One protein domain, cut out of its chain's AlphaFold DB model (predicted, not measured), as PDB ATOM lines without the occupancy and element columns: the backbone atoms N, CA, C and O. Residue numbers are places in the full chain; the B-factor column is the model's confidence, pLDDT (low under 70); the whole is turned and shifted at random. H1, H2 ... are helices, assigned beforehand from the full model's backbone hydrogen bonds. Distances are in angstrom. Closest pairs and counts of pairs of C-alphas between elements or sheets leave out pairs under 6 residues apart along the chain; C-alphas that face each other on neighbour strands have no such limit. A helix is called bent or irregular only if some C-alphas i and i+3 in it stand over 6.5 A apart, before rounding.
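What this domain is: This is residues 2 to 71 of the 84 residues of an uncharacterized protein of Streptomyces misionensis (UniProt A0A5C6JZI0). Two helices, H2 and H3, fold back on each other as a hairpin, and H1 crosses H2 at a steep tilt; a long loop then leads away to H4, which touches no helix. The result is a group of three helices with a fourth set apart from it, and within the loop residues 52 to 53 pair with residues 56 to 57. The printed part has 70 residues with four named helices, in the order H1, H2, H3, H4, and no named strand; the class is all helix. It is only just compact, close to loose, with a radius of gyration of the C-alphas of 13.0 A, and it spans 38 by 26 by 17 A.

How they stand to each other: The longest helix by residues is H2, residues 16 to 29. It is irregular: C-alphas 17 and 20 are 7.2 A apart, and its line is a rough one. H3, residues 34 to 44, touches H2 and forms a helical hairpin with it, at a shallow tilt of 25 degrees, opposite ways. Their closest C-alphas are those of Glu 20 and Phe 44, 4.6 A apart. H1, residues 2 to 11, touches H2 at a steep tilt of 56 degrees, opposite ways, with the C-alphas of Val 5 and Ala 23 closest at 5.9 A. H1 and H3 are close but not clearly touching; their closest C-alphas, those of Ala 2 and Pro 40, are 7.0 A apart. H4, residues 61 to 69, is apart from H1, H2 and H3. In H1 and H4 every O i to N i+4 pair is within hydrogen-bond range; in H2 8 of 10 are, and in H3 5 of 7.

Where its parts are: H2 measures 20.2 A from first to last C-alpha, beginning at Pro 16, C-alpha (404.428, 291.889, 837.393). H3 measures 15.5 A and H1 14.2 A; H1 begins at Ala 2, C-alpha (398.480, 279.787, 843.938). H4 measures 12.0 A and ends at Glu 69, C-alpha (395.145, 285.537, 859.920).

The domain as a whole: The two C-alphas farthest apart are those of Gly 31 and Gly 54, at 39.9 A. The printed part, residues 2 to 71 of a chain of 84, has no cut. The links H1 to H2 and H2 to H3 are tight, with 4 residues each. The link H3 to H4 is long: residues 45 to 60, with no named element, but with the short antiparallel pairing of residues 52 to 53 with residues 56 to 57. The mean pLDDT of the printed part is 70.9, and 32 residues are under 70, among them residues 2 to 10 and 54 to 66.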
ATOM      1  N   ALA A   2     397.690 278.542 844.000       56.94
ATOM      2  CA  ALA A   2     398.480 279.787 843.938       56.94
ATOM      3  C   ALA A   2     399.998 279.596 843.706       56.94
ATOM      4  O   ALA A   2     400.611 280.313 842.928       56.94
ATOM      5  N   LEU A   3     400.612 278.571 844.309       56.62
ATOM      6  CA  LEU A   3     402.033 278.271 844.080       56.62
ATOM      7  C   LEU A   3     402.368 277.781 842.672       56.62
ATOM      8  O   LEU A   3     403.433 278.106 842.157       56.62
ATOM      9  N   ARG A   4     401.469 277.011 842.051       65.00
ATOM     10  CA  ARG A   4     401.645 276.573 840.662       65.00
ATOM     11  C   ARG A   4     401.460 277.741 839.700       65.00
ATOM     12  O   ARG A   4     402.203 277.823 838.732       65.00
ATOM     13  N   VAL A   5     400.528 278.645 840.005       67.06
ATOM     14  CA  VAL A   5     400.339 279.901 839.268       67.06
ATOM     15  C   VAL A   5     401.615 280.736 839.311       67.06
ATOM     16  O   VAL A   5     402.155 281.045 838.259       67.06
ATOM     17  N   LEU A   6     402.171 280.990 840.501       62.72
ATOM     18  CA  LEU A   6     403.422 281.742 840.666       62.72
ATOM     19  C   LEU A   6     404.610 281.114 839.945       62.72
ATOM     20  O   LEU A   6     405.376 281.806 839.278       62.72
ATOM     21  N   GLN A   7     404.778 279.796 840.071       65.81
ATOM     22  CA  GLN A   7     405.849 279.094 839.371       65.81
ATOM     23  C   GLN A   7     405.695 279.236 837.859       65.81
ATOM     24  O   GLN A   7     406.674 279.527 837.186       65.81
ATOM     25  N   ARG A   8     404.474 279.095 837.335       65.75
ATOM     26  CA  ARG A   8     404.199 279.169 835.899       65.75
ATOM     27  C   ARG A   8     404.291 280.591 835.349       65.75
ATOM     28  O   ARG A   8     404.812 280.746 834.249       65.75
ATOM     29  N   ALA A   9     403.855 281.594 836.109       63.47
ATOM     30  CA  ALA A   9     404.042 283.010 835.797       63.47
ATOM     31  C   ALA A   9     405.537 283.331 835.676       63.47
ATOM     32  O   ALA A   9     405.976 283.870 834.666       63.47
ATOM     33  N   ARG A  10     406.346 282.855 836.636       64.88
ATOM     34  CA  ARG A  10     407.808 282.990 836.601       64.88
ATOM     35  C   ARG A  10     408.448 282.255 835.421       64.88
ATOM     36  O   ARG A  10     409.336 282.806 834.788       64.88
ATOM     37  N   THR A  11     408.023 281.028 835.105       72.19
ATOM     38  CA  THR A  11     408.541 280.290 833.933       72.19
ATOM     39  C   THR A  11     408.184 280.976 832.613       72.19
ATOM     40  O   THR A  11     408.893 280.801 831.628       72.19
ATOM     41  N   ARG A  12     407.083 281.730 832.582       71.81
ATOM     42  CA  ARG A  12     406.609 282.462 831.402       71.81
ATOM     43  C   ARG A  12     407.068 283.919 831.354       71.81
ATOM     44  O   ARG A  12     406.697 284.595 830.404       71.81
ATOM     45  N   SER A  13     407.849 284.379 832.334       72.38
ATOM     46  CA  SER A  13     408.252 285.784 832.468       72.38
ATOM     47  C   SER A  13     407.064 286.746 832.347       72.38
ATOM     48  O   SER A  13     407.154 287.745 831.644       72.38
ATOM     49  N   VAL A  14     405.934 286.400 832.980       70.81
ATOM     50  CA  VAL A  14     404.751 287.272 833.025       70.81
ATOM     51  C   VAL A  14     405.145 288.570 833.716       70.81
ATOM     52  O   VAL A  14     405.805 288.523 834.761       70.81
ATOM     53  N   ASP A  15     404.764 289.693 833.114       71.25
ATOM     54  CA  ASP A  15     405.004 291.005 833.693       71.25
ATOM     55  C   ASP A  15     404.361 291.072 835.091       71.25
ATOM     56  O   ASP A  15     403.260 290.542 835.294       71.25
ATOM     57  N   PRO A  16     405.036 291.655 836.094       66.38
ATOM     58  CA  PRO A  16     404.428 291.889 837.393       66.38
ATOM     59  C   PRO A  16     403.022 292.514 837.303       66.38
ATOM     60  O   PRO A  16     402.135 292.053 838.027       66.38
ATOM     61  N   ASP A  17     402.796 293.475 836.399       71.44
ATOM     62  CA  ASP A  17     401.499 294.140 836.202       71.44
ATOM     63  C   ASP A  17     400.416 293.178 835.676       71.44
ATOM     64  O   ASP A  17     399.245 293.288 836.037       71.44
ATOM     65  N   ASP A  18     400.820 292.148 834.932       77.00
ATOM     66  CA  ASP A  18     399.930 291.146 834.331       77.00
ATOM     67  C   ASP A  18     399.696 289.922 835.240       77.00
ATOM     68  O   ASP A  18     398.965 288.984 834.896       77.00
ATOM     69  N   THR A  19     400.330 289.875 836.416       72.50
ATOM     70  CA  THR A  19     400.319 288.678 837.274       72.50
ATOM     71  C   THR A  19     398.928 288.396 837.865       72.50
ATOM     72  O   THR A  19     398.567 287.230 838.055       72.50
ATOM     73  N   GLU A  20     398.120 289.434 838.099       81.69
ATOM     74  CA  GLU A  20     396.719 289.322 838.524       81.69
ATOM     75  C   GLU A  20     395.850 288.640 837.457       81.69
ATOM     76  O   GLU A  20     395.171 287.642 837.731       81.69
ATOM     77  N   GLU A  21     395.902 289.149 836.226       82.12
ATOM     78  CA  GLU A  21     395.135 288.630 835.093       82.12
ATOM     79  C   GLU A  21     395.549 287.189 834.774       82.12
ATOM     80  O   GLU A  21     394.711 286.297 834.617       82.12
ATOM     81  N   PHE A  22     396.852 286.911 834.802       78.88
ATOM     82  CA  PHE A  22     397.366 285.560 834.622       78.88
ATOM     83  C   PHE A  22     396.858 284.590 835.700       78.88
ATOM     84  O   PHE A  22     396.492 283.445 835.406       78.88
ATOM     85  N   ALA A  23     396.833 285.018 836.963       78.56
ATOM     86  CA  ALA A  23     396.420 284.172 838.073       78.56
ATOM     87  C   ALA A  23     394.920 283.871 838.075       78.56
ATOM     88  O   ALA A  23     394.518 282.733 838.344       78.56
ATOM     89  N   THR A  24     394.105 284.879 837.774       82.12
ATOM     90  CA  THR A  24     392.649 284.752 837.669       82.12
ATOM     91  C   THR A  24     392.256 283.909 836.459       82.12
ATOM     92  O   THR A  24     391.466 282.975 836.613       82.12
ATOM     93  N   GLY A  25     392.885 284.132 835.299       83.44
ATOM     94  CA  GLY A  25     392.702 283.320 834.095       83.44
ATOM     95  C   GLY A  25     393.056 281.851 834.322       83.44
ATOM     96  O   GLY A  25     392.249 280.966 834.044       83.44
ATOM     97  N   HIS A  26     394.207 281.568 834.942       80.44
ATOM     98  CA  HIS A  26     394.587 280.188 835.260       80.44
ATOM     99  C   HIS A  26     393.640 279.521 836.266       80.44
ATOM    100  O   HIS A  26     393.392 278.315 836.192       80.44
ATOM    101  N   ALA A  27     393.126 280.280 837.238       76.56
ATOM    102  CA  ALA A  27     392.158 279.758 838.190       76.56
ATOM    103  C   ALA A  27     390.832 279.403 837.504       76.56
ATOM    104  O   ALA A  27     390.312 278.309 837.729       76.56
ATOM    105  N   ALA A  28     390.344 280.273 836.620       83.62
ATOM    106  CA  ALA A  28     389.151 280.026 835.819       83.62
ATOM    107  C   ALA A  28     389.318 278.809 834.890       83.62
ATOM    108  O   ALA A  28     388.449 277.940 834.862       83.62
ATOM    109  N   GLU A  29     390.457 278.683 834.197       85.56
ATOM    110  CA  GLU A  29     390.787 277.511 833.361       85.56
ATOM    111  C   GLU A  29     390.787 276.196 834.153       85.56
ATOM    112  O   GLU A  29     390.448 275.137 833.627       85.56
ATOM    113  N   ALA A  30     391.155 276.253 835.433       81.19
ATOM    114  CA  ALA A  30     391.133 275.109 836.337       81.19
ATOM    115  C   ALA A  30     389.746 274.841 836.960       81.19
ATOM    116  O   ALA A  30     389.632 273.978 837.833       81.19
ATOM    117  N   GLY A  31     388.705 275.558 836.522       83.38
ATOM    118  CA  GLY A  31     387.322 275.382 836.964       83.38
ATOM    119  C   GLY A  31     386.961 276.121 838.252       83.38
ATOM    120  O   GLY A  31     385.931 275.807 838.846       83.38
ATOM    121  N   ALA A  32     387.782 277.077 838.703       80.69
ATOM    122  CA  ALA A  32     387.451 277.894 839.866       80.69
ATOM    123  C   ALA A  32     386.200 278.738 839.591       80.69
ATOM    124  O   ALA A  32     386.044 279.346 838.529       80.69
ATOM    125  N   THR A  33     385.310 278.801 840.573       83.56
ATOM    126  CA  THR A  33     384.143 279.679 840.527       83.56
ATOM    127  C   THR A  33     384.568 281.145 840.567       83.56
ATOM    128  O   THR A  33     385.645 281.490 841.050       83.56
ATOM    129  N   ARG A  34     383.675 282.047 840.144       76.75
ATOM    130  CA  ARG A  34     383.913 283.498 840.210       76.75
ATOM    131  C   ARG A  34     384.372 283.960 841.601       76.75
ATOM    132  O   ARG A  34     385.302 284.748 841.716       76.75
ATOM    133  N   ARG A  35     383.765 283.423 842.659       74.31
ATOM    134  CA  ARG A  35     384.148 283.739 844.040       74.31
ATOM    135  C   ARG A  35     385.536 283.199 844.395       74.31
ATOM    136  O   ARG A  35     386.298 283.851 845.094       74.31
ATOM    137  N   GLU A  36     385.895 282.022 843.895       72.94
ATOM    138  CA  GLU A  36     387.231 281.448 844.092       72.94
ATOM    139  C   GLU A  36     388.310 282.167 843.273       72.94
ATOM    140  O   GLU A  36     389.475 282.121 843.659       72.94
ATOM    141  N   THR A  37     387.942 282.875 842.196       74.38
ATOM    142  CA  THR A  37     388.857 283.745 841.435       74.38
ATOM    143  C   THR A  37     389.119 285.106 842.096       74.38
ATOM    144  O   THR A  37     390.122 285.741 841.784       74.38
ATOM    145  N   GLU A  38     388.306 285.536 843.066       73.56
ATOM    146  CA  GLU A  38     388.539 286.794 843.802       73.56
ATOM    147  C   GLU A  38     389.777 286.711 844.706       73.56
ATOM    148  O   GLU A  38     390.547 287.662 844.811       73.56
ATOM    149  N   ALA A  39     390.016 285.552 845.326       72.50
ATOM    150  CA  ALA A  39     391.193 285.339 846.165       72.50
ATOM    151  C   ALA A  39     392.523 285.509 845.395       72.50
ATOM    152  O   ALA A  39     393.380 286.254 845.870       72.50
ATOM    153  N   PRO A  40     392.742 284.876 844.223       69.25
ATOM    154  CA  PRO A  40     393.930 285.142 843.426       69.25
ATOM    155  C   PRO A  40     393.967 286.576 842.892       69.25
ATOM    156  O   PRO A  40     395.054 287.141 842.892       69.25
ATOM    157  N   ALA A  41     392.839 287.194 842.525       73.62
ATOM    158  CA  ALA A  41     392.840 288.602 842.116       73.62
ATOM    159  C   ALA A  41     393.462 289.496 843.206       73.62
ATOM    160  O   ALA A  41     394.408 290.232 842.961       73.62
ATOM    161  N   ILE A  42     393.031 289.335 844.458       70.56
ATOM    162  CA  ILE A  42     393.551 290.122 845.587       70.56
ATOM    163  C   ILE A  42     395.017 289.780 845.899       70.56
ATOM    164  O   ILE A  42     395.810 290.670 846.188       70.56
ATOM    165  N   LEU A  43     395.393 288.498 845.843       70.12
ATOM    166  CA  LEU A  43     396.741 288.041 846.209       70.12
ATOM    167  C   LEU A  43     397.819 288.342 845.159       70.12
ATOM    168  O   LEU A  43     399.004 288.354 845.501       70.12
ATOM    169  N   PHE A  44     397.423 288.521 843.899       71.00
ATOM    170  CA  PHE A  44     398.329 288.736 842.767       71.00
ATOM    171  C   PHE A  44     398.253 290.147 842.177       71.00
ATOM    172  O   PHE A  44     399.038 290.460 841.289       71.00
ATOM    173  N   SER A  45     397.365 291.000 842.689       73.56
ATOM    174  CA  SER A  45     397.278 292.405 842.298       73.56
ATOM    175  C   SER A  45     398.431 293.223 842.867       73.56
ATOM    176  O   SER A  45     398.621 293.262 844.085       73.56
ATOM    177  N   ILE A  46     399.155 293.949 842.012       67.50
ATOM    178  CA  ILE A  46     400.193 294.897 842.449       67.50
ATOM    179  C   ILE A  46     399.611 296.016 843.307       67.50
ATOM    180  O   ILE A  46     400.221 296.396 844.308       67.50
ATOM    181  N   ALA A  47     398.402 296.482 842.985       68.44
ATOM    182  CA  ALA A  47     397.704 297.495 843.773       68.44
ATOM    183  C   ALA A  47     397.445 297.040 845.223       68.44
ATOM    184  O   ALA A  47     397.369 297.870 846.125       68.44
ATOM    185  N   ASN A  48     397.355 295.725 845.450       67.19
ATOM    186  CA  ASN A  48     397.147 295.115 846.764       67.19
ATOM    187  C   ASN A  48     398.386 294.364 847.281       67.19
ATOM    188  O   ASN A  48     398.314 293.684 848.305       67.19
ATOM    189  N   ALA A  49     399.524 294.449 846.592       69.56
ATOM    190  CA  ALA A  49     400.705 293.699 846.979       69.56
ATOM    191  C   ALA A  49     401.352 294.298 848.232       69.56
ATOM    192  O   ALA A  49     401.273 295.499 848.494       69.56
ATOM    193  N   LEU A  50     402.032 293.468 849.024       71.12
ATOM    194  CA  LEU A  50     402.802 293.966 850.161       71.12
ATOM    195  C   LEU A  50     404.083 294.623 849.647       71.12
ATOM    196  O   LEU A  50     405.000 293.936 849.215       71.12
ATOM    197  N   GLN A  51     404.156 295.949 849.711       70.00
ATOM    198  CA  GLN A  51     405.345 296.698 849.311       70.00
ATOM    199  C   GLN A  51     406.347 296.767 850.470       70.00
ATOM    200  O   GLN A  51     405.982 297.291 851.526       70.00
ATOM    201  N   PRO A  52     407.577 296.247 850.329       63.78
ATOM    202  CA  PRO A  52     408.583 296.331 851.379       63.78
ATOM    203  C   PRO A  52     409.091 297.772 851.534       63.78
ATOM    204  O   PRO A  52     409.228 298.509 850.563       63.78
ATOM    205  N   SER A  53     409.393 298.168 852.767       70.12
ATOM    206  CA  SER A  53     410.179 299.367 853.086       70.12
ATOM    207  C   SER A  53     411.370 298.960 853.953       70.12
ATOM    208  O   SER A  53     411.343 297.877 854.535       70.12
ATOM    209  N   GLY A  54     412.399 299.810 854.073       60.56
ATOM    210  CA  GLY A  54     413.688 299.521 854.737       60.56
ATOM    211  C   GLY A  54     413.657 298.966 856.179       60.56
ATOM    212  O   GLY A  54     414.712 298.698 856.745       60.56
ATOM    213  N   GLY A  55     412.478 298.754 856.772       66.12
ATOM    214  CA  GLY A  55     412.277 297.952 857.982       66.12
ATOM    215  C   GLY A  55     410.869 297.346 858.141       66.12
ATOM    216  O   GLY A  55     410.499 296.988 859.258       66.12
ATOM    217  N   GLY A  56     410.049 297.261 857.083       66.69
ATOM    218  CA  GLY A  56     408.644 296.843 857.191       66.69
ATOM    219  C   GLY A  56     407.898 296.806 855.855       66.69
ATOM    220  O   GLY A  56     408.458 296.394 854.844       66.69
ATOM    221  N   TYR A  57     406.625 297.218 855.851       67.06
ATOM    222  CA  TYR A  57     405.794 297.280 854.643       67.06
ATOM    223  C   TYR A  57     405.079 298.635 854.523       67.06
ATOM    224  O   TYR A  57     404.544 299.127 855.519       67.06
ATOM    225  N   ILE A  58     405.040 299.210 853.315       65.69
ATOM    226  CA  ILE A  58     404.381 300.491 852.987       65.69
ATOM    227  C   ILE A  58     402.860 300.358 853.115       65.69
ATOM    228  O   ILE A  58     402.216 301.172 853.773       65.69
ATOM    229  N   ASN A  59     402.296 299.264 852.596       64.56
ATOM    230  CA  ASN A  59     400.844 299.034 852.536       64.56
ATOM    231  C   ASN A  59     400.252 298.532 853.869       64.56
ATOM    232  O   ASN A  59     399.154 297.983 853.932       64.56
ATOM    233  N   GLY A  60     400.990 298.766 854.958       58.66
ATOM    234  CA  GLY A  60     400.531 298.619 856.326       58.66
ATOM    235  C   GLY A  60     400.639 297.203 856.885       58.66
ATOM    236  O   GLY A  60     400.299 296.196 856.264       58.66
ATOM    237  N   ARG A  61     401.038 297.147 858.157       60.09
ATOM    238  CA  ARG A  61     401.062 295.946 859.006       60.09
ATOM    239  C   ARG A  61     399.707 295.211 859.038       60.09
ATOM    240  O   ARG A  61     399.690 294.004 859.236       60.09
ATOM    241  N   HIS A  62     398.602 295.924 858.795       62.12
ATOM    242  CA  HIS A  62     397.231 295.402 858.786       62.12
ATOM    243  C   HIS A  62     396.941 294.445 857.629       62.12
ATOM    244  O   HIS A  62     396.329 293.410 857.860       62.12
ATOM    245  N   LEU A  63     397.402 294.744 856.409       64.94
ATOM    246  CA  LEU A  63     397.211 293.836 855.277       64.94
ATOM    247  C   LEU A  63     398.051 292.571 855.464       64.94
ATOM    248  O   LEU A  63     397.551 291.462 855.307       64.94
ATOM    249  N   ALA A  64     399.307 292.731 855.896       66.06
ATOM    250  CA  ALA A  64     400.174 291.601 856.218       66.06
ATOM    251  C   ALA A  64     399.570 290.723 857.328       66.06
ATOM    252  O   ALA A  64     399.584 289.499 857.226       66.06
ATOM    253  N   GLN A  65     398.991 291.341 858.360       66.88
ATOM    254  CA  GLN A  65     398.309 290.634 859.437       66.88
ATOM    255  C   GLN A  65     397.036 289.929 858.952       66.88
ATOM    256  O   GLN A  65     396.877 288.750 859.240       66.88
ATOM    257  N   ALA A  66     396.181 290.585 858.166       68.38
ATOM    258  CA  ALA A  66     394.968 289.979 857.617       68.38
ATOM    259  C   ALA A  66     395.282 288.774 856.710       68.38
ATOM    260  O   ALA A  66     394.619 287.743 856.784       68.38
ATOM    261  N   VAL A  67     396.337 288.872 855.897       70.56
ATOM    262  CA  VAL A  67     396.850 287.773 855.062       70.56
ATOM    263  C   VAL A  67     397.311 286.601 855.943       70.56
ATOM    264  O   VAL A  67     396.948 285.452 855.684       70.56
ATOM    265  N   LEU A  68     398.047 286.873 857.026       69.56
ATOM    266  CA  LEU A  68     398.487 285.844 857.975       69.56
ATOM    267  C   LEU A  68     397.318 285.203 858.744       69.56
ATOM    268  O   LEU A  68     397.280 283.979 858.868       69.56
ATOM    269  N   GLU A  69     396.357 285.998 859.221       71.69
ATOM    270  CA  GLU A  69     395.145 285.537 859.920       71.69
ATOM    271  C   GLU A  69     394.243 284.696 859.009       71.69
ATOM    272  O   GLU A  69     393.681 283.693 859.446       71.69
ATOM    273  N   ALA A  70     394.183 285.029 857.717       67.69
ATOM    274  CA  ALA A  70     393.510 284.229 856.694       67.69
ATOM    275  C   ALA A  70     394.265 282.930 856.334       67.69
ATOM    276  O   ALA A  70     393.834 282.177 855.459       67.69
ATOM    277  N   GLY A  71     395.404 282.648 856.978       67.19
ATOM    278  CA  GLY A  71     396.209 281.450 856.739       67.19
ATOM    279  C   GLY A  71     397.001 281.482 855.428       67.19
ATOM    280  O   GLY A  71     397.539 280.452 855.004       67.19
TER     281      GLY A  71